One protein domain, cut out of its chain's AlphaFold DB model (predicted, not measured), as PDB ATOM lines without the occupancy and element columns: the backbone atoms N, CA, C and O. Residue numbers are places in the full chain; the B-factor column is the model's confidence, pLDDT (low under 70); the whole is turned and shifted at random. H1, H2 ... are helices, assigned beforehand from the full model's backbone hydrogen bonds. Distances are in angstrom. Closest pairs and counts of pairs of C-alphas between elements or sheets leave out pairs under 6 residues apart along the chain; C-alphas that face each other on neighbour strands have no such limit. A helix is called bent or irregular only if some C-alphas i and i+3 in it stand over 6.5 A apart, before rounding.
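What this domain is: This is residues 2 to 125 of the 256 residues of the protein "PMT_2 domain-containing protein" of Gemmatimonadetes bacterium (UniProt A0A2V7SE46). A long helix, H1, sticks out with residues 2 to 15 as an arm from a compact body, and H6 folds back beside its other end. In the body, H2 crosses H3 and H5, and the hairpin of H4 and H5 lies at the end away from the arm. The 124 printed residues, with six named helices, H1 to H6 in order, and no named strand, are all helix in class. The whole is loose, with a radius of gyration of the C-alphas of 17.7 A, spanning 65 by 26 by 24 A.

Where its parts are: H1, residues 2 to 29, begins at C-alpha 2 (256.595, 212.339, 117.118) and is 42.0 A long. It is irregular, with C-alphas 22 and 25 7.1 A apart, and has a kink of 31 degrees near residue 23. H6, residues 110 to 125, is 22.0 A long and ends at C-alpha 125 (230.156, 198.855, 112.391). H2 is residues 36 to 49, 19.4 A; H3, residues 60 to 73, 20.5 A, is only just irregular, with C-alphas 66 and 69 7.0 A apart. H4 is residues 79 to 86, 11.0 A, and H5 residues 92 to 105, 19.3 A.

How they stand to each other: H1 touches H6 with residues 20 to 28 alone, at a shallow tilt of 25 degrees, opposite ways; the closest C-alphas, of Leu 27 and Phe 115, are 6.1 A apart. H6 touches H3 at a steep tilt of 48 degrees, closest at C-alphas Phe 66 and Ala 117, 4.4 A. H2 touches H3 about perpendicular, 77 degrees, closest at C-alphas Gly 43 and Ala 64, 4.3 A. With residues 37 to 42 alone H2 touches H5, about perpendicular at 87 degrees, closest at C-alphas Thr 37 and Gly 100, 4.8 A. The hairpin of H4 and H5 has a shallow tilt of 14 degrees, closest at C-alphas Thr 81 and Phe 99, 5.6 A. H1 and H3 are apart. O i to N i+4 pairs within hydrogen-bond range are 21 of 24 in H1, 9 of 10 in H2, 6 of 10 in H3, 8 of 10 in H5, 11 of 12 in H6 and 1 of 4 in H4, where 4 of 5 O i to N i+3 pairs are.

The domain as a whole: The C-alphas of Ala 2 and Ala 88 are farthest apart, 65.9 A. The printed part has no cut and no long link. Residues 2 to 4 and 89 to 90 have pLDDT under 70.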
ATOM      1  N   ALA A   2     257.611 211.545 117.838       55.97
ATOM      2  CA  ALA A   2     256.595 212.339 117.118       55.97
ATOM      3  C   ALA A   2     256.006 211.648 115.864       55.97
ATOM      4  O   ALA A   2     254.795 211.657 115.672       55.97
ATOM      5  N   CYS A   3     256.846 210.978 115.063       57.12
ATOM      6  CA  CYS A   3     256.413 210.277 113.843       57.12
ATOM      7  C   CYS A   3     255.500 209.067 114.146       57.12
ATOM      8  O   CYS A   3     254.490 208.858 113.481       57.12
ATOM      9  N   ALA A   4     255.788 208.332 115.229       63.28
ATOM     10  CA  ALA A   4     254.962 207.211 115.683       63.28
ATOM     11  C   ALA A   4     253.569 207.667 116.147       63.28
ATOM     12  O   ALA A   4     252.581 207.019 115.830       63.28
ATOM     13  N   GLY A   5     253.471 208.813 116.834       75.56
ATOM     14  CA  GLY A   5     252.184 209.380 117.253       75.56
ATOM     15  C   GLY A   5     251.370 210.012 116.117       75.56
ATOM     16  O   GLY A   5     250.163 210.198 116.267       75.56
ATOM     17  N   ALA A   6     252.005 210.375 114.999       79.00
ATOM     18  CA  ALA A   6     251.319 210.871 113.807       79.00
ATOM     19  C   ALA A   6     250.737 209.717 112.976       79.00
ATOM     20  O   ALA A   6     249.560 209.756 112.633       79.00
ATOM     21  N   LEU A   7     251.529 208.665 112.733       78.00
ATOM     22  CA  LEU A   7     251.090 207.450 112.033       78.00
ATOM     23  C   LEU A   7     249.921 206.768 112.753       78.00
ATOM     24  O   LEU A   7     248.956 206.326 112.141       78.00
ATOM     25  N   ASP A   8     250.007 206.725 114.074       87.69
ATOM     26  CA  ASP A   8     248.992 206.180 114.956       87.69
ATOM     27  C   ASP A   8     247.647 206.920 114.834       87.69
ATOM     28  O   ASP A   8     246.621 206.309 114.541       87.69
ATOM     29  N   ARG A   9     247.665 208.254 114.947       87.94
ATOM     30  CA  ARG A   9     246.473 209.092 114.736       87.94
ATOM     31  C   ARG A   9     245.926 208.982 113.315       87.94
ATOM     32  O   ARG A   9     244.713 208.946 113.139       87.94
ATOM     33  N   ALA A  10     246.806 208.902 112.319       89.88
ATOM     34  CA  ALA A  10     246.403 208.729 110.932       89.88
ATOM     35  C   ALA A  10     245.667 207.399 110.731       89.88
ATOM     36  O   ALA A  10     244.580 207.399 110.166       89.88
ATOM     37  N   ALA A  11     246.190 206.285 111.251       90.06
ATOM     38  CA  ALA A  11     245.552 204.973 111.134       90.06
ATOM     39  C   ALA A  11     244.188 204.912 111.842       90.06
ATOM     40  O   ALA A  11     243.231 204.379 111.279       90.06
ATOM     41  N   ALA A  12     244.081 205.513 113.032       92.06
ATOM     42  CA  ALA A  12     242.840 205.569 113.806       92.06
ATOM     43  C   ALA A  12     241.690 206.289 113.076       92.06
ATOM     44  O   ALA A  12     240.529 206.069 113.409       92.06
ATOM     45  N   ILE A  13     242.003 207.147 112.098       95.00
ATOM     46  CA  ILE A  13     241.027 207.914 111.314       95.00
ATOM     47  C   ILE A  13     240.868 207.318 109.911       95.00
ATOM     48  O   ILE A  13     239.750 207.110 109.445       95.00
ATOM     49  N   ALA A  14     241.976 207.013 109.236       96.56
ATOM     50  CA  ALA A  14     241.977 206.568 107.848       96.56
ATOM     51  C   ALA A  14     241.274 205.219 107.660       96.56
ATOM     52  O   ALA A  14     240.533 205.065 106.694       96.56
ATOM     53  N   VAL A  15     241.458 204.260 108.576       97.56
ATOM     54  CA  VAL A  15     240.846 202.925 108.448       97.56
ATOM     55  C   VAL A  15     239.316 202.982 108.601       97.56
ATOM     56  O   VAL A  15     238.627 202.464 107.721       97.56
ATOM     57  N   PRO A  16     238.742 203.653 109.621       98.00
ATOM     58  CA  PRO A  16     237.295 203.881 109.683       98.00
ATOM     59  C   PRO A  16     236.726 204.629 108.471       98.00
ATOM     60  O   PRO A  16     235.665 204.265 107.971       98.00
ATOM     61  N   LEU A  17     237.426 205.652 107.965       98.25
ATOM     62  CA  LEU A  17     236.980 206.387 106.775       98.25
ATOM     63  C   LEU A  17     237.003 205.520 105.514       98.25
ATOM     64  O   LEU A  17     236.085 205.606 104.701       98.25
ATOM     65  N   LEU A  18     238.019 204.667 105.363       98.06
ATOM     66  CA  LEU A  18     238.094 203.691 104.280       98.06
ATOM     67  C   LEU A  18     236.915 202.714 104.343       98.06
ATOM     68  O   LEU A  18     236.239 202.518 103.337       98.06
ATOM     69  N   PHE A  19     236.634 202.159 105.525       98.56
ATOM     70  CA  PHE A  19     235.485 201.280 105.751       98.56
ATOM     71  C   PHE A  19     234.164 201.949 105.347       98.56
ATOM     72  O   PHE A  19     233.389 201.378 104.582       98.56
ATOM     73  N   ILE A  20     233.940 203.189 105.799       98.38
ATOM     74  CA  ILE A  20     232.762 203.981 105.426       98.38
ATOM     75  C   ILE A  20     232.694 204.169 103.910       98.38
ATOM     76  O   ILE A  20     231.637 203.954 103.324       98.38
ATOM     77  N   GLY A  21     233.807 204.542 103.273       97.94
ATOM     78  CA  GLY A  21     233.871 204.762 101.829       97.94
ATOM     79  C   GLY A  21     233.511 203.518 101.014       97.94
ATOM     80  O   GLY A  21     232.780 203.630 100.033       97.94
ATOM     81  N   ILE A  22     233.967 202.339 101.444       97.56
ATOM     82  CA  ILE A  22     233.663 201.058 100.787       97.56
ATOM     83  C   ILE A  22     232.207 200.641 101.024       97.56
ATOM     84  O   ILE A  22     231.545 200.171 100.103       97.56
ATOM     85  N   ALA A  23     231.690 200.823 102.242       97.75
ATOM     86  CA  ALA A  23     230.321 200.453 102.591       97.75
ATOM     87  C   ALA A  23     229.269 201.380 101.949       97.75
ATOM     88  O   ALA A  23     228.153 200.951 101.658       97.75
ATOM     89  N   TRP A  24     229.608 202.650 101.708       97.56
ATOM     90  CA  TRP A  24     228.661 203.697 101.314       97.56
ATOM     91  C   TRP A  24     227.754 203.368 100.113       97.56
ATOM     92  O   TRP A  24     226.544 203.596 100.225       97.56
ATOM     93  N   PRO A  25     228.257 202.823  98.985       96.12
ATOM     94  CA  PRO A  25     227.407 202.509  97.836       96.12
ATOM     95  C   PRO A  25     226.308 201.501  98.190       96.12
ATOM     96  O   PRO A  25     225.142 201.722  97.864       96.12
ATOM     97  N   ALA A  26     226.644 200.460  98.961       93.31
ATOM     98  CA  ALA A  26     225.697 199.425  99.375       93.31
ATOM     99  C   ALA A  26     224.544 199.994 100.219       93.31
ATOM    100  O   ALA A  26     223.391 199.601 100.029       93.31
ATOM    101  N   LEU A  27     224.809 200.978 101.089       93.31
ATOM    102  CA  LEU A  27     223.750 201.643 101.860       93.31
ATOM    103  C   LEU A  27     222.737 202.354 100.953       93.31
ATOM    104  O   LEU A  27     221.540 202.361 101.255       93.31
ATOM    105  N   ARG A  28     223.231 202.990  99.883       92.75
ATOM    106  CA  ARG A  28     222.458 203.878  99.006       92.75
ATOM    107  C   ARG A  28     221.731 203.137  97.890       92.75
ATOM    108  O   ARG A  28     220.677 203.609  97.468       92.75
ATOM    109  N   GLU A  29     222.295 202.042  97.399       92.31
ATOM    110  CA  GLU A  29     221.872 201.412  96.142       92.31
ATOM    111  C   GLU A  29     221.136 200.089  96.354       92.31
ATOM    112  O   GLU A  29     220.283 199.736  95.543       92.31
ATOM    113  N   ASN A  30     221.390 199.383  97.461       93.25
ATOM    114  CA  ASN A  30     220.762 198.084  97.690       93.25
ATOM    115  C   ASN A  30     219.280 198.223  98.056       93.25
ATOM    116  O   ASN A  30     218.896 199.061  98.879       93.25
ATOM    117  N   SER A  31     218.460 197.326  97.513       92.69
ATOM    118  CA  SER A  31     217.072 197.119  97.938       92.69
ATOM    119  C   SER A  31     216.992 196.556  99.360       92.69
ATOM    120  O   SER A  31     217.994 196.123  99.933       92.69
ATOM    121  N   ALA A  32     215.794 196.575  99.945       93.75
ATOM    122  CA  ALA A  32     215.537 195.973 101.249       93.75
ATOM    123  C   ALA A  32     215.818 194.463 101.224       93.75
ATOM    124  O   ALA A  32     215.392 193.767 100.302       93.75
ATOM    125  N   THR A  33     216.480 193.961 102.262       93.31
ATOM    126  CA  THR A  33     216.544 192.522 102.547       93.31
ATOM    127  C   THR A  33     215.418 192.112 103.491       93.31
ATOM    128  O   THR A  33     214.733 192.967 104.055       93.31
ATOM    129  N   TRP A  34     215.216 190.799 103.647       90.06
ATOM    130  CA  TRP A  34     214.120 190.238 104.436       90.06
ATOM    131  C   TRP A  34     214.057 190.863 105.833       90.06
ATOM    132  O   TRP A  34     213.104 191.571 106.136       90.06
ATOM    133  N   ASP A  35     215.133 190.735 106.608       93.88
ATOM    134  CA  ASP A  35     215.222 191.175 108.004       93.88
ATOM    135  C   ASP A  35     214.963 192.666 108.230       93.88
ATOM    136  O   ASP A  35     214.320 193.062 109.208       93.88
ATOM    137  N   GLU A  36     215.413 193.515 107.308       96.12
ATOM    138  CA  GLU A  36     215.229 194.965 107.406       96.12
ATOM    139  C   GLU A  36     213.748 195.348 107.422       96.12
ATOM    140  O   GLU A  36     213.366 196.334 108.060       96.12
ATOM    141  N   THR A  37     212.907 194.541 106.765       94.31
ATOM    142  CA  THR A  37     211.470 194.794 106.702       94.31
ATOM    143  C   THR A  37     210.751 194.560 108.030       94.31
ATOM    144  O   THR A  37     209.726 195.189 108.237       94.31
ATOM    145  N   ALA A  38     211.289 193.790 108.982       94.06
ATOM    146  CA  ALA A  38     210.716 193.668 110.330       94.06
ATOM    147  C   ALA A  38     211.479 194.509 111.340       94.06
ATOM    148  O   ALA A  38     210.852 195.170 112.163       94.06
ATOM    149  N   HIS A  39     212.813 194.518 111.293       96.56
ATOM    150  CA  HIS A  39     213.618 195.194 112.311       96.56
ATOM    151  C   HIS A  39     213.353 196.699 112.365       96.56
ATOM    152  O   HIS A  39     213.148 197.246 113.451       96.56
ATOM    153  N   VAL A  40     213.341 197.368 111.205       97.56
ATOM    154  CA  VAL A  40     213.171 198.825 111.134       97.56
ATOM    155  C   VAL A  40     211.760 199.243 111.569       97.56
ATOM    156  O   VAL A  40     211.651 200.106 112.446       97.56
ATOM    157  N   PRO A  41     210.672 198.630 111.057       96.06
ATOM    158  CA  PRO A  41     209.321 199.011 111.462       96.06
ATOM    159  C   PRO A  41     209.005 198.611 112.906       96.06
ATOM    160  O   PRO A  41     208.399 199.402 113.624       96.06
ATOM    161  N   ALA A  42     209.481 197.452 113.380       95.69
ATOM    162  CA  ALA A  42     209.341 197.070 114.786       95.69
ATOM    163  C   ALA A  42     210.005 198.109 115.702       95.69
ATOM    164  O   ALA A  42     209.355 198.638 116.603       95.69
ATOM    165  N   GLY A  43     211.249 198.501 115.404       97.25
ATOM    166  CA  GLY A  43     211.949 199.564 116.127       97.25
ATOM    167  C   GLY A  43     211.161 200.875 116.199       97.25
ATOM    168  O   GLY A  43     211.122 201.519 117.247       97.25
ATOM    169  N   PHE A  44     210.485 201.250 115.111       97.56
ATOM    170  CA  PHE A  44     209.651 202.450 115.078       97.56
ATOM    171  C   PHE A  44     208.446 202.339 116.016       97.56
ATOM    172  O   PHE A  44     208.163 203.281 116.759       97.56
ATOM    173  N   THR A  45     207.783 201.182 116.060       95.44
ATOM    174  CA  THR A  45     206.668 200.943 116.993       95.44
ATOM    175  C   THR A  45     207.116 200.905 118.456       95.44
ATOM    176  O   THR A  45     206.402 201.407 119.322       95.44
ATOM    177  N   TYR A  46     208.340 200.445 118.738       95.81
ATOM    178  CA  TYR A  46     208.897 200.458 120.095       95.81
ATOM    179  C   TYR A  46     209.051 201.885 120.615       95.81
ATOM    180  O   TYR A  46     208.685 202.178 121.749       95.81
ATOM    181  N   LEU A  47     209.569 202.783 119.773       97.06
ATOM    182  CA  LEU A  47     209.815 204.172 120.152       97.06
ATOM    183  C   LEU A  47     208.545 205.025 120.182       97.06
ATOM    184  O   LEU A  47     208.423 205.898 121.034       97.06
ATOM    185  N   THR A  48     207.617 204.808 119.247       95.69
ATOM    186  CA  THR A  48     206.434 205.674 119.098       95.69
ATOM    187  C   THR A  48     205.223 205.210 119.896       95.69
ATOM    188  O   THR A  48     204.367 206.030 120.217       95.69
ATOM    189  N   ARG A  49     205.139 203.916 120.221       92.31
ATOM    190  CA  ARG A  49     203.966 203.310 120.876       92.31
ATOM    191  C   ARG A  49     204.290 202.579 122.170       92.31
ATOM    192  O   ARG A  49     203.364 202.145 122.844       92.31
ATOM    193  N   ALA A  50     205.574 202.413 122.499       93.69
ATOM    194  CA  ALA A  50     206.022 201.538 123.584       93.69
ATOM    195  C   ALA A  50     205.483 200.095 123.458       93.69
ATOM    196  O   ALA A  50     205.291 199.404 124.457       93.69
ATOM    197  N   ASP A  51     205.245 199.636 122.224       90.81
ATOM    198  CA  ASP A  51     204.658 198.329 121.937       90.81
ATOM    199  C   ASP A  51     205.694 197.384 121.327       90.81
ATOM    200  O   ASP A  51     206.093 197.545 120.177       90.81
ATOM    201  N   PHE A  52     206.113 196.382 122.099       90.94
ATOM    202  CA  PHE A  52     207.198 195.461 121.747       90.94
ATOM    203  C   PHE A  52     206.729 194.159 121.080       90.94
ATOM    204  O   PHE A  52     207.517 193.224 120.943       90.94
ATOM    205  N   ARG A  53     205.454 194.069 120.673       88.69
ATOM    206  CA  ARG A  53     204.871 192.828 120.133       88.69
ATOM    207  C   ARG A  53     205.407 192.434 118.755       88.69
ATOM    208  O   ARG A  53     205.479 191.245 118.460       88.69
ATOM    209  N   LEU A  54     205.785 193.396 117.911       89.25
ATOM    210  CA  LEU A  54     206.377 193.101 116.601       89.25
ATOM    211  C   LEU A  54     207.816 192.605 116.758       89.25
ATOM    212  O   LEU A  54     208.597 193.237 117.460       89.25
ATOM    213  N   ASN A  55     208.187 191.523 116.070       91.31
ATOM    214  CA  ASN A  55     209.528 190.920 116.096       91.31
ATOM    215  C   ASN A  55     210.072 190.606 117.512       91.31
ATOM    216  O   ASN A  55     211.149 191.079 117.868       91.31
ATOM    217  N   PRO A  56     209.387 189.798 118.342       89.81
ATOM    218  CA  PRO A  56     209.851 189.487 119.701       89.81
ATOM    219  C   PRO A  56     211.080 188.555 119.728       89.81
ATOM    220  O   PRO A  56     211.734 188.409 120.758       89.81
ATOM    221  N   GLU A  57     211.420 187.945 118.588       88.88
ATOM    222  CA  GLU A  57     212.547 187.021 118.377       88.88
ATOM    223  C   GLU A  57     213.917 187.669 118.638       88.88
ATOM    224  O   GLU A  57     214.909 186.980 118.893       88.88
ATOM    225  N   HIS A  58     213.977 189.001 118.598       91.00
ATOM    226  CA  HIS A  58     215.171 189.768 118.907       91.00
ATOM    227  C   HIS A  58     214.894 190.814 119.994       91.00
ATOM    228  O   HIS A  58     213.867 191.495 119.947       91.00
ATOM    229  N   PRO A  59     215.829 191.017 120.934       94.56
ATOM    230  CA  PRO A  59     215.782 192.114 121.888       94.56
ATOM    231  C   PRO A  59     215.651 193.511 121.242       94.56
ATOM    232  O   PRO A  59     216.003 193.707 120.072       94.56
ATOM    233  N   PRO A  60     215.145 194.513 121.983       96.31
ATOM    234  CA  PRO A  60     214.693 195.763 121.382       96.31
ATOM    235  C   PRO A  60     215.785 196.793 121.069       96.31
ATOM    236  O   PRO A  60     215.536 197.656 120.228       96.31
ATOM    237  N   LEU A  61     216.965 196.748 121.706       97.25
ATOM    238  CA  LEU A  61     217.914 197.876 121.704       97.25
ATOM    239  C   LEU A  61     218.316 198.298 120.292       97.25
ATOM    240  O   LEU A  61     218.169 199.456 119.917       97.25
ATOM    241  N   VAL A  62     218.815 197.354 119.496       97.94
ATOM    242  CA  VAL A  62     219.380 197.662 118.177       97.94
ATOM    243  C   VAL A  62     218.286 198.101 117.196       97.94
ATOM    244  O   VAL A  62     218.482 199.049 116.441       97.94
ATOM    245  N   LYS A  63     217.093 197.503 117.284       97.62
ATOM    246  CA  LYS A  63     215.920 197.921 116.500       97.62
ATOM    247  C   LYS A  63     215.469 199.335 116.857       97.62
ATOM    248  O   LYS A  63     215.217 200.141 115.965       97.62
ATOM    249  N   ALA A  64     215.419 199.663 118.147       98.00
ATOM    250  CA  ALA A  64     215.118 201.015 118.597       98.00
ATOM    251  C   ALA A  64     216.147 202.021 118.049       98.00
ATOM    252  O   ALA A  64     215.757 203.061 117.524       98.00
ATOM    253  N   LEU A  65     217.445 201.689 118.063       98.31
ATOM    254  CA  LEU A  65     218.482 202.546 117.476       98.31
ATOM    255  C   LEU A  65     218.240 202.816 115.982       98.31
ATOM    256  O   LEU A  65     218.374 203.960 115.555       98.31
ATOM    257  N   PHE A  66     217.839 201.807 115.200       97.81
ATOM    258  CA  PHE A  66     217.530 201.981 113.771       97.81
ATOM    259  C   PHE A  66     216.418 202.988 113.526       97.81
ATOM    260  O   PHE A  66     216.459 203.713 112.536       97.81
ATOM    261  N   ALA A  67     215.436 203.035 114.424       97.06
ATOM    262  CA  ALA A  67     214.264 203.878 114.290       97.06
ATOM    263  C   ALA A  67     214.437 205.298 114.849       97.06
ATOM    264  O   ALA A  67     213.646 206.174 114.499       97.06
ATOM    265  N   LEU A  68     215.472 205.573 115.652       97.69
ATOM    266  CA  LEU A  68     215.759 206.928 116.145       97.69
ATOM    267  C   LEU A  68     215.788 207.989 115.025       97.69
ATOM    268  O   LEU A  68     215.056 208.975 115.134       97.69
ATOM    269  N   PRO A  69     216.546 207.821 113.921       97.31
ATOM    270  CA  PRO A  69     216.554 208.810 112.843       97.31
ATOM    271  C   PRO A  69     215.250 208.847 112.029       97.31
ATOM    272  O   PRO A  69     215.037 209.797 111.272       97.31
ATOM    273  N   LEU A  70     214.372 207.846 112.160       96.81
ATOM    274  CA  LEU A  70     213.064 207.826 111.495       96.81
ATOM    275  C   LEU A  70     212.054 208.728 112.206       96.81
ATOM    276  O   LEU A  70     211.129 209.203 111.554       96.81
ATOM    277  N   LEU A  71     212.236 209.030 113.496       95.56
ATOM    278  CA  LEU A  71     211.344 209.943 114.224       95.56
ATOM    279  C   LEU A  71     211.271 211.324 113.551       95.56
ATOM    280  O   LEU A  71     210.197 211.907 113.443       95.56
ATOM    281  N   ALA A  72     212.390 211.803 113.000       95.44
ATOM    282  CA  ALA A  72     212.448 213.062 112.257       95.44
ATOM    283  C   ALA A  72     211.733 213.015 110.891       95.44
ATOM    284  O   ALA A  72     211.459 214.059 110.307       95.44
ATOM    285  N   LEU A  73     211.448 211.819 110.363       94.94
ATOM    286  CA  LEU A  73     210.717 211.634 109.108       94.94
ATOM    287  C   LEU A  73     209.208 211.511 109.290       94.94
ATOM    288  O   LEU A  73     208.490 211.647 108.305       94.94
ATOM    289  N   SER A  74     208.744 211.236 110.514       92.94
ATOM    290  CA  SER A  74     207.325 211.013 110.819       92.94
ATOM    291  C   SER A  74     206.641 210.043 109.833       92.94
ATOM    292  O   SER A  74     205.654 210.419 109.198       92.94
ATOM    293  N   PRO A  75     207.172 208.815 109.644       95.12
ATOM    294  CA  PRO A  75     206.570 207.853 108.728       95.12
ATOM    295  C   PRO A  75     205.142 207.515 109.160       95.12
ATOM    296  O   PRO A  75     204.833 207.436 110.351       95.12
ATOM    297  N   SER A  76     204.271 207.317 108.176       95.25
ATOM    298  CA  SER A  76     202.857 207.051 108.409       95.25
ATOM    299  C   SER A  76     202.596 205.557 108.602       95.25
ATOM    300  O   SER A  76     203.319 204.714 108.070       95.25
ATOM    301  N   ILE A  77     201.568 205.225 109.379       96.00
ATOM    302  CA  ILE A  77     201.044 203.863 109.509       96.00
ATOM    303  C   ILE A  77     199.560 203.956 109.176       96.00
ATOM    304  O   ILE A  77     198.812 204.645 109.872       96.00
ATOM    305  N   SER A  78     199.138 203.333 108.076       95.94
ATOM    306  CA  SER A  78     197.736 203.365 107.663       95.94
ATOM    307  C   SER A  78     196.878 202.465 108.560       95.94
ATOM    308  O   SER A  78     197.389 201.485 109.106       95.94
ATOM    309  N   PRO A  79     195.556 202.710 108.672       93.94
ATOM    310  CA  PRO A  79     194.661 201.843 109.443       93.94
ATOM    311  C   PRO A  79     194.706 200.375 109.003       93.94
ATOM    312  O   PRO A  79     194.500 199.468 109.798       93.94
ATOM    313  N   GLU A  80     194.994 200.107 107.727       90.94
ATOM    314  CA  GLU A  80     195.116 198.735 107.244       90.94
ATOM    315  C   GLU A  80     196.405 198.047 107.710       90.94
ATOM    316  O   GLU A  80     196.384 196.842 107.971       90.94
ATOM    317  N   THR A  81     197.510 198.781 107.799       93.00
ATOM    318  CA  THR A  81     198.755 198.288 108.400       93.00
ATOM    319  C   THR A  81     198.589 198.117 109.907       93.00
ATOM    320  O   THR A  81     199.052 197.123 110.460       93.00
ATOM    321  N   GLU A  82     197.839 199.022 110.541       89.88
ATOM    322  CA  GLU A  82     197.503 198.979 111.966       89.88
ATOM    323  C   GLU A  82     196.818 197.675 112.368       89.88
ATOM    324  O   GLU A  82     197.149 197.130 113.411       89.88
ATOM    325  N   ARG A  83     195.954 197.118 111.506       86.25
ATOM    326  CA  ARG A  83     195.252 195.846 111.763       86.25
ATOM    327  C   ARG A  83     196.166 194.661 112.050       86.25
ATOM    328  O   ARG A  83     195.695 193.661 112.579       86.25
ATOM    329  N   ALA A  84     197.459 194.743 111.722       82.50
ATOM    330  CA  ALA A  84     198.404 193.741 112.196       82.50
ATOM    331  C   ALA A  84     198.327 193.616 113.726       82.50
ATOM    332  O   ALA A  84     198.343 192.491 114.201       82.50
ATOM    333  N   PHE A  85     198.154 194.738 114.448       81.75
ATOM    334  CA  PHE A  85     198.040 194.865 115.910       81.75
ATOM    335  C   PHE A  85     196.766 194.277 116.550       81.75
ATOM    336  O   PHE A  85     196.740 194.116 117.777       81.75
ATOM    337  N   ASP A  86     195.809 193.825 115.737       83.88
ATOM    338  CA  ASP A  86     194.572 193.171 116.186       83.88
ATOM    339  C   ASP A  86     194.680 191.636 116.269       83.88
ATOM    340  O   ASP A  86     193.750 190.969 116.721       83.88
ATOM    341  N   ALA A  87     195.796 191.055 115.821       77.88
ATOM    342  CA  ALA A  87     195.974 189.607 115.778       77.88
ATOM    343  C   ALA A  87     196.071 188.944 117.160       77.88
ATOM    344  O   ALA A  87     196.416 189.573 118.167       77.88
ATOM    345  N   ALA A  88     195.798 187.639 117.215       72.38
ATOM    346  CA  ALA A  88     195.860 186.900 118.468       72.38
ATOM    347  C   ALA A  88     197.308 186.819 119.008       72.38
ATOM    348  O   ALA A  88     198.275 186.784 118.235       72.38
ATOM    349  N   PRO A  89     197.504 186.758 120.342       68.94
ATOM    350  CA  PRO A  89     198.816 186.492 120.926       68.94
ATOM    351  C   PRO A  89     199.435 185.213 120.339       68.94
ATOM    352  O   PRO A  89     198.859 184.136 120.446       68.94
ATOM    353  N   GLY A  90     200.612 185.338 119.721       69.31
ATOM    354  CA  GLY A  90     201.335 184.232 119.076       69.31
ATOM    355  C   GLY A  90     201.369 184.277 117.542       69.31
ATOM    356  O   GLY A  90     202.251 183.662 116.952       69.31
ATOM    357  N   GLU A  91     200.508 185.062 116.886       75.19
ATOM    358  CA  GLU A  91     200.472 185.166 115.410       75.19
ATOM    359  C   GLU A  91     201.453 186.216 114.839       75.19
ATOM    360  O   GLU A  91     201.720 186.273 113.634       75.19
ATOM    361  N   TRP A  92     202.051 187.028 115.716       72.12
ATOM    362  CA  TRP A  92     202.933 188.160 115.395       72.12
ATOM    363  C   TRP A  92     204.166 187.804 114.563       72.12
ATOM    364  O   TRP A  92     204.617 188.624 113.759       72.12
ATOM    365  N   ASN A  93     204.695 186.586 114.715       72.31
ATOM    366  CA  ASN A  93     205.914 186.158 114.023       72.31
ATOM    367  C   ASN A  93     205.743 186.103 112.498       72.31
ATOM    368  O   ASN A  93     206.705 186.324 111.764       72.31
ATOM    369  N   HIS A  94     204.530 185.857 111.997       76.75
ATOM    370  CA  HIS A  94     204.255 185.897 110.557       76.75
ATOM    371  C   HIS A  94     203.801 187.288 110.106       76.75
ATOM    372  O   HIS A  94     204.152 187.749 109.018       76.75
ATOM    373  N   LEU A  95     203.057 187.988 110.962       85.75
ATOM    374  CA  LEU A  95     202.482 189.294 110.648       85.75
ATOM    375  C   LEU A  95     203.514 190.418 110.594       85.75
ATOM    376  O   LEU A  95     203.285 191.397 109.886       85.75
ATOM    377  N   GLN A  96     204.659 190.276 111.265       89.69
ATOM    378  CA  GLN A  96     205.736 191.267 111.228       89.69
ATOM    379  C   GLN A  96     206.206 191.602 109.804       89.69
ATOM    380  O   GLN A  96     206.462 192.768 109.513       89.69
ATOM    381  N   TRP A  97     206.251 190.621 108.897       90.31
ATOM    382  CA  TRP A  97     206.662 190.849 107.509       90.31
ATOM    383  C   TRP A  97     205.561 191.517 106.689       90.31
ATOM    384  O   TRP A  97     205.849 192.376 105.862       90.31
ATOM    385  N   ILE A  98     204.293 191.187 106.950       91.25
ATOM    386  CA  ILE A  98     203.148 191.847 106.306       91.25
ATOM    387  C   ILE A  98     203.061 193.306 106.760       91.25
ATOM    388  O   ILE A  98     202.938 194.205 105.925       91.25
ATOM    389  N   PHE A  99     203.168 193.544 108.070       93.62
ATOM    390  CA  PHE A  99     203.246 194.881 108.652       93.62
ATOM    391  C   PHE A  99     204.412 195.655 108.043       93.62
ATOM    392  O   PHE A  99     204.226 196.743 107.506       93.62
ATOM    393  N   GLY A 100     205.600 195.059 108.068       94.38
ATOM    394  CA  GLY A 100     206.828 195.647 107.567       94.38
ATOM    395  C   GLY A 100     206.779 196.020 106.093       94.38
ATOM    396  O   GLY A 100     207.134 197.135 105.708       94.38
ATOM    397  N   TYR A 101     206.266 195.108 105.266       93.38
ATOM    398  CA  TYR A 101     206.069 195.333 103.842       93.38
ATOM    399  C   TYR A 101     205.110 196.497 103.580       93.38
ATOM    400  O   TYR A 101     205.437 197.374 102.778       93.38
ATOM    401  N   ARG A 102     203.952 196.536 104.256       95.31
ATOM    402  CA  ARG A 102     202.978 197.627 104.099       95.31
ATOM    403  C   ARG A 102     203.539 198.952 104.609       95.31
ATOM    404  O   ARG A 102     203.483 199.941 103.885       95.31
ATOM    405  N   PHE A 103     204.161 198.958 105.784       96.50
ATOM    406  CA  PHE A 103     204.815 200.136 106.342       96.50
ATOM    407  C   PHE A 103     205.847 200.720 105.373       96.50
ATOM    408  O   PHE A 103     205.813 201.913 105.090       96.50
ATOM    409  N   LEU A 104     206.751 199.896 104.832       96.25
ATOM    410  CA  LEU A 104     207.844 200.379 103.988       96.25
ATOM    411  C   LEU A 104     207.420 200.724 102.559       96.25
ATOM    412  O   LEU A 104     207.945 201.694 102.021       96.25
ATOM    413  N   ASN A 105     206.542 199.929 101.936       94.75
ATOM    414  CA  ASN A 105     206.264 200.018 100.495       94.75
ATOM    415  C   ASN A 105     204.906 200.634 100.152       94.75
ATOM    416  O   ASN A 105     204.737 201.130  99.039       94.75
ATOM    417  N   ARG A 106     203.927 200.568 101.062       95.44
ATOM    418  CA  ARG A 106     202.577 201.095 100.830       95.44
ATOM    419  C   ARG A 106     202.368 202.434 101.523       95.44
ATOM    420  O   ARG A 106     201.928 203.383 100.885       95.44
ATOM    421  N   ASP A 107     202.667 202.492 102.816       97.31
ATOM    422  CA  ASP A 107     202.397 203.668 103.647       97.31
ATOM    423  C   ASP A 107     203.527 204.705 103.558       97.31
ATOM    424  O   ASP A 107     203.328 205.885 103.843       97.31
ATOM    425  N   ASN A 108     204.726 204.274 103.158       97.19
ATOM    426  CA  ASN A 108     205.909 205.118 103.060       97.19
ATOM    427  C   ASN A 108     206.729 204.802 101.804       97.19
ATOM    428  O   ASN A 108     206.405 203.922 101.011       97.19
ATOM    429  N   ARG A 109     207.822 205.555 101.627       95.19
ATOM    430  CA  ARG A 109     208.871 205.237 100.654       95.19
ATOM    431  C   ARG A 109     209.985 204.471 101.373       95.19
ATOM    432  O   ARG A 109     210.506 204.998 102.360       95.19
ATOM    433  N   PRO A 110     210.417 203.299 100.878       94.75
ATOM    434  CA  PRO A 110     211.351 202.448 101.611       94.75
ATOM    435  C   PRO A 110     212.744 203.079 101.709       94.75
ATOM    436  O   PRO A 110     213.340 203.103 102.784       94.75
ATOM    437  N   GLN A 111     213.247 203.662 100.615       94.81
ATOM    438  CA  GLN A 111     214.648 204.086 100.532       94.81
ATOM    439  C   GLN A 111     215.057 205.146 101.568       94.81
ATOM    440  O   GLN A 111     216.080 204.956 102.225       94.81
ATOM    441  N   PRO A 112     214.295 206.237 101.797       95.19
ATOM    442  CA  PRO A 112     214.661 207.223 102.816       95.19
ATOM    443  C   PRO A 112     214.669 206.672 104.248       95.19
ATOM    444  O   PRO A 112     215.438 207.173 105.075       95.19
ATOM    445  N   LEU A 113     213.819 205.680 104.541       97.31
ATOM    446  CA  LEU A 113     213.734 205.031 105.850       97.31
ATOM    447  C   LEU A 113     214.906 204.068 106.047       97.31
ATOM    448  O   LEU A 113     215.653 204.194 107.016       97.31
ATOM    449  N   LEU A 114     215.114 203.161 105.088       97.25
ATOM    450  CA  LEU A 114     216.183 202.167 105.141       97.25
ATOM    451  C   LEU A 114     217.561 202.815 105.125       97.25
ATOM    452  O   LEU A 114     218.406 202.433 105.921       97.25
ATOM    453  N   PHE A 115     217.782 203.848 104.310       97.38
ATOM    454  CA  PHE A 115     219.053 204.571 104.306       97.38
ATOM    455  C   PHE A 115     219.405 205.117 105.700       97.38
ATOM    456  O   PHE A 115     220.525 204.937 106.169       97.38
ATOM    457  N   ARG A 116     218.441 205.724 106.407       97.44
ATOM    458  CA  ARG A 116     218.652 206.245 107.769       97.44
ATOM    459  C   ARG A 116     218.893 205.143 108.792       97.44
ATOM    460  O   ARG A 116     219.771 205.298 109.634       97.44
ATOM    461  N   ALA A 117     218.162 204.036 108.704       98.00
ATOM    462  CA  ALA A 117     218.403 202.872 109.551       98.00
ATOM    463  C   ALA A 117     219.796 202.261 109.298       98.00
ATOM    464  O   ALA A 117     220.529 201.960 110.237       98.00
ATOM    465  N   ARG A 118     220.211 202.151 108.033       98.12
ATOM    466  CA  ARG A 118     221.529 201.634 107.637       98.12
ATOM    467  C   ARG A 118     222.673 202.557 108.042       98.12
ATOM    468  O   ARG A 118     223.733 202.057 108.394       98.12
ATOM    469  N   LEU A 119     222.470 203.879 108.082       98.12
ATOM    470  CA  LEU A 119     223.456 204.806 108.658       98.12
ATOM    471  C   LEU A 119     223.753 204.481 110.127       98.12
ATOM    472  O   LEU A 119     224.898 204.601 110.558       98.12
ATOM    473  N   VAL A 120     222.745 204.041 110.886       98.31
ATOM    474  CA  VAL A 120     222.942 203.597 112.270       98.31
ATOM    475  C   VAL A 120     223.807 202.341 112.303       98.31
ATOM    476  O   VAL A 120     224.779 202.310 113.050       98.31
ATOM    477  N   VAL A 121     223.522 201.331 111.474       97.88
ATOM    478  CA  VAL A 121     224.362 200.120 111.423       97.88
ATOM    479  C   VAL A 121     225.782 200.425 110.965       97.88
ATOM    480  O   VAL A 121     226.725 199.919 111.567       97.88
ATOM    481  N   LEU A 122     225.956 201.302 109.979       98.50
ATOM    482  CA  LEU A 122     227.277 201.730 109.534       98.50
ATOM    483  C   LEU A 122     228.048 202.425 110.659       98.50
ATOM    484  O   LEU A 122     229.238 202.163 110.836       98.50
ATOM    485  N   LEU A 123     227.383 203.266 111.457       98.56
ATOM    486  CA  LEU A 123     227.987 203.877 112.639       98.56
ATOM    487  C   LEU A 123     228.400 202.811 113.663       98.56
ATOM    488  O   LEU A 123     229.531 202.839 114.145       98.56
ATOM    489  N   LEU A 124     227.529 201.840 113.955       98.56
ATOM    490  CA  LEU A 124     227.849 200.728 114.856       98.56
ATOM    491  C   LEU A 124     229.036 199.908 114.330       98.56
ATOM    492  O   LEU A 124     229.964 199.633 115.086       98.56
ATOM    493  N   GLY A 125     229.059 199.576 113.038       98.56
ATOM    494  CA  GLY A 125     230.156 198.855 112.391       98.56
ATOM    495  C   GLY A 125     231.467 199.637 112.420       98.56
ATOM    496  O   GLY A 125     232.517 199.081 112.735       98.56
TER     497      GLY A 125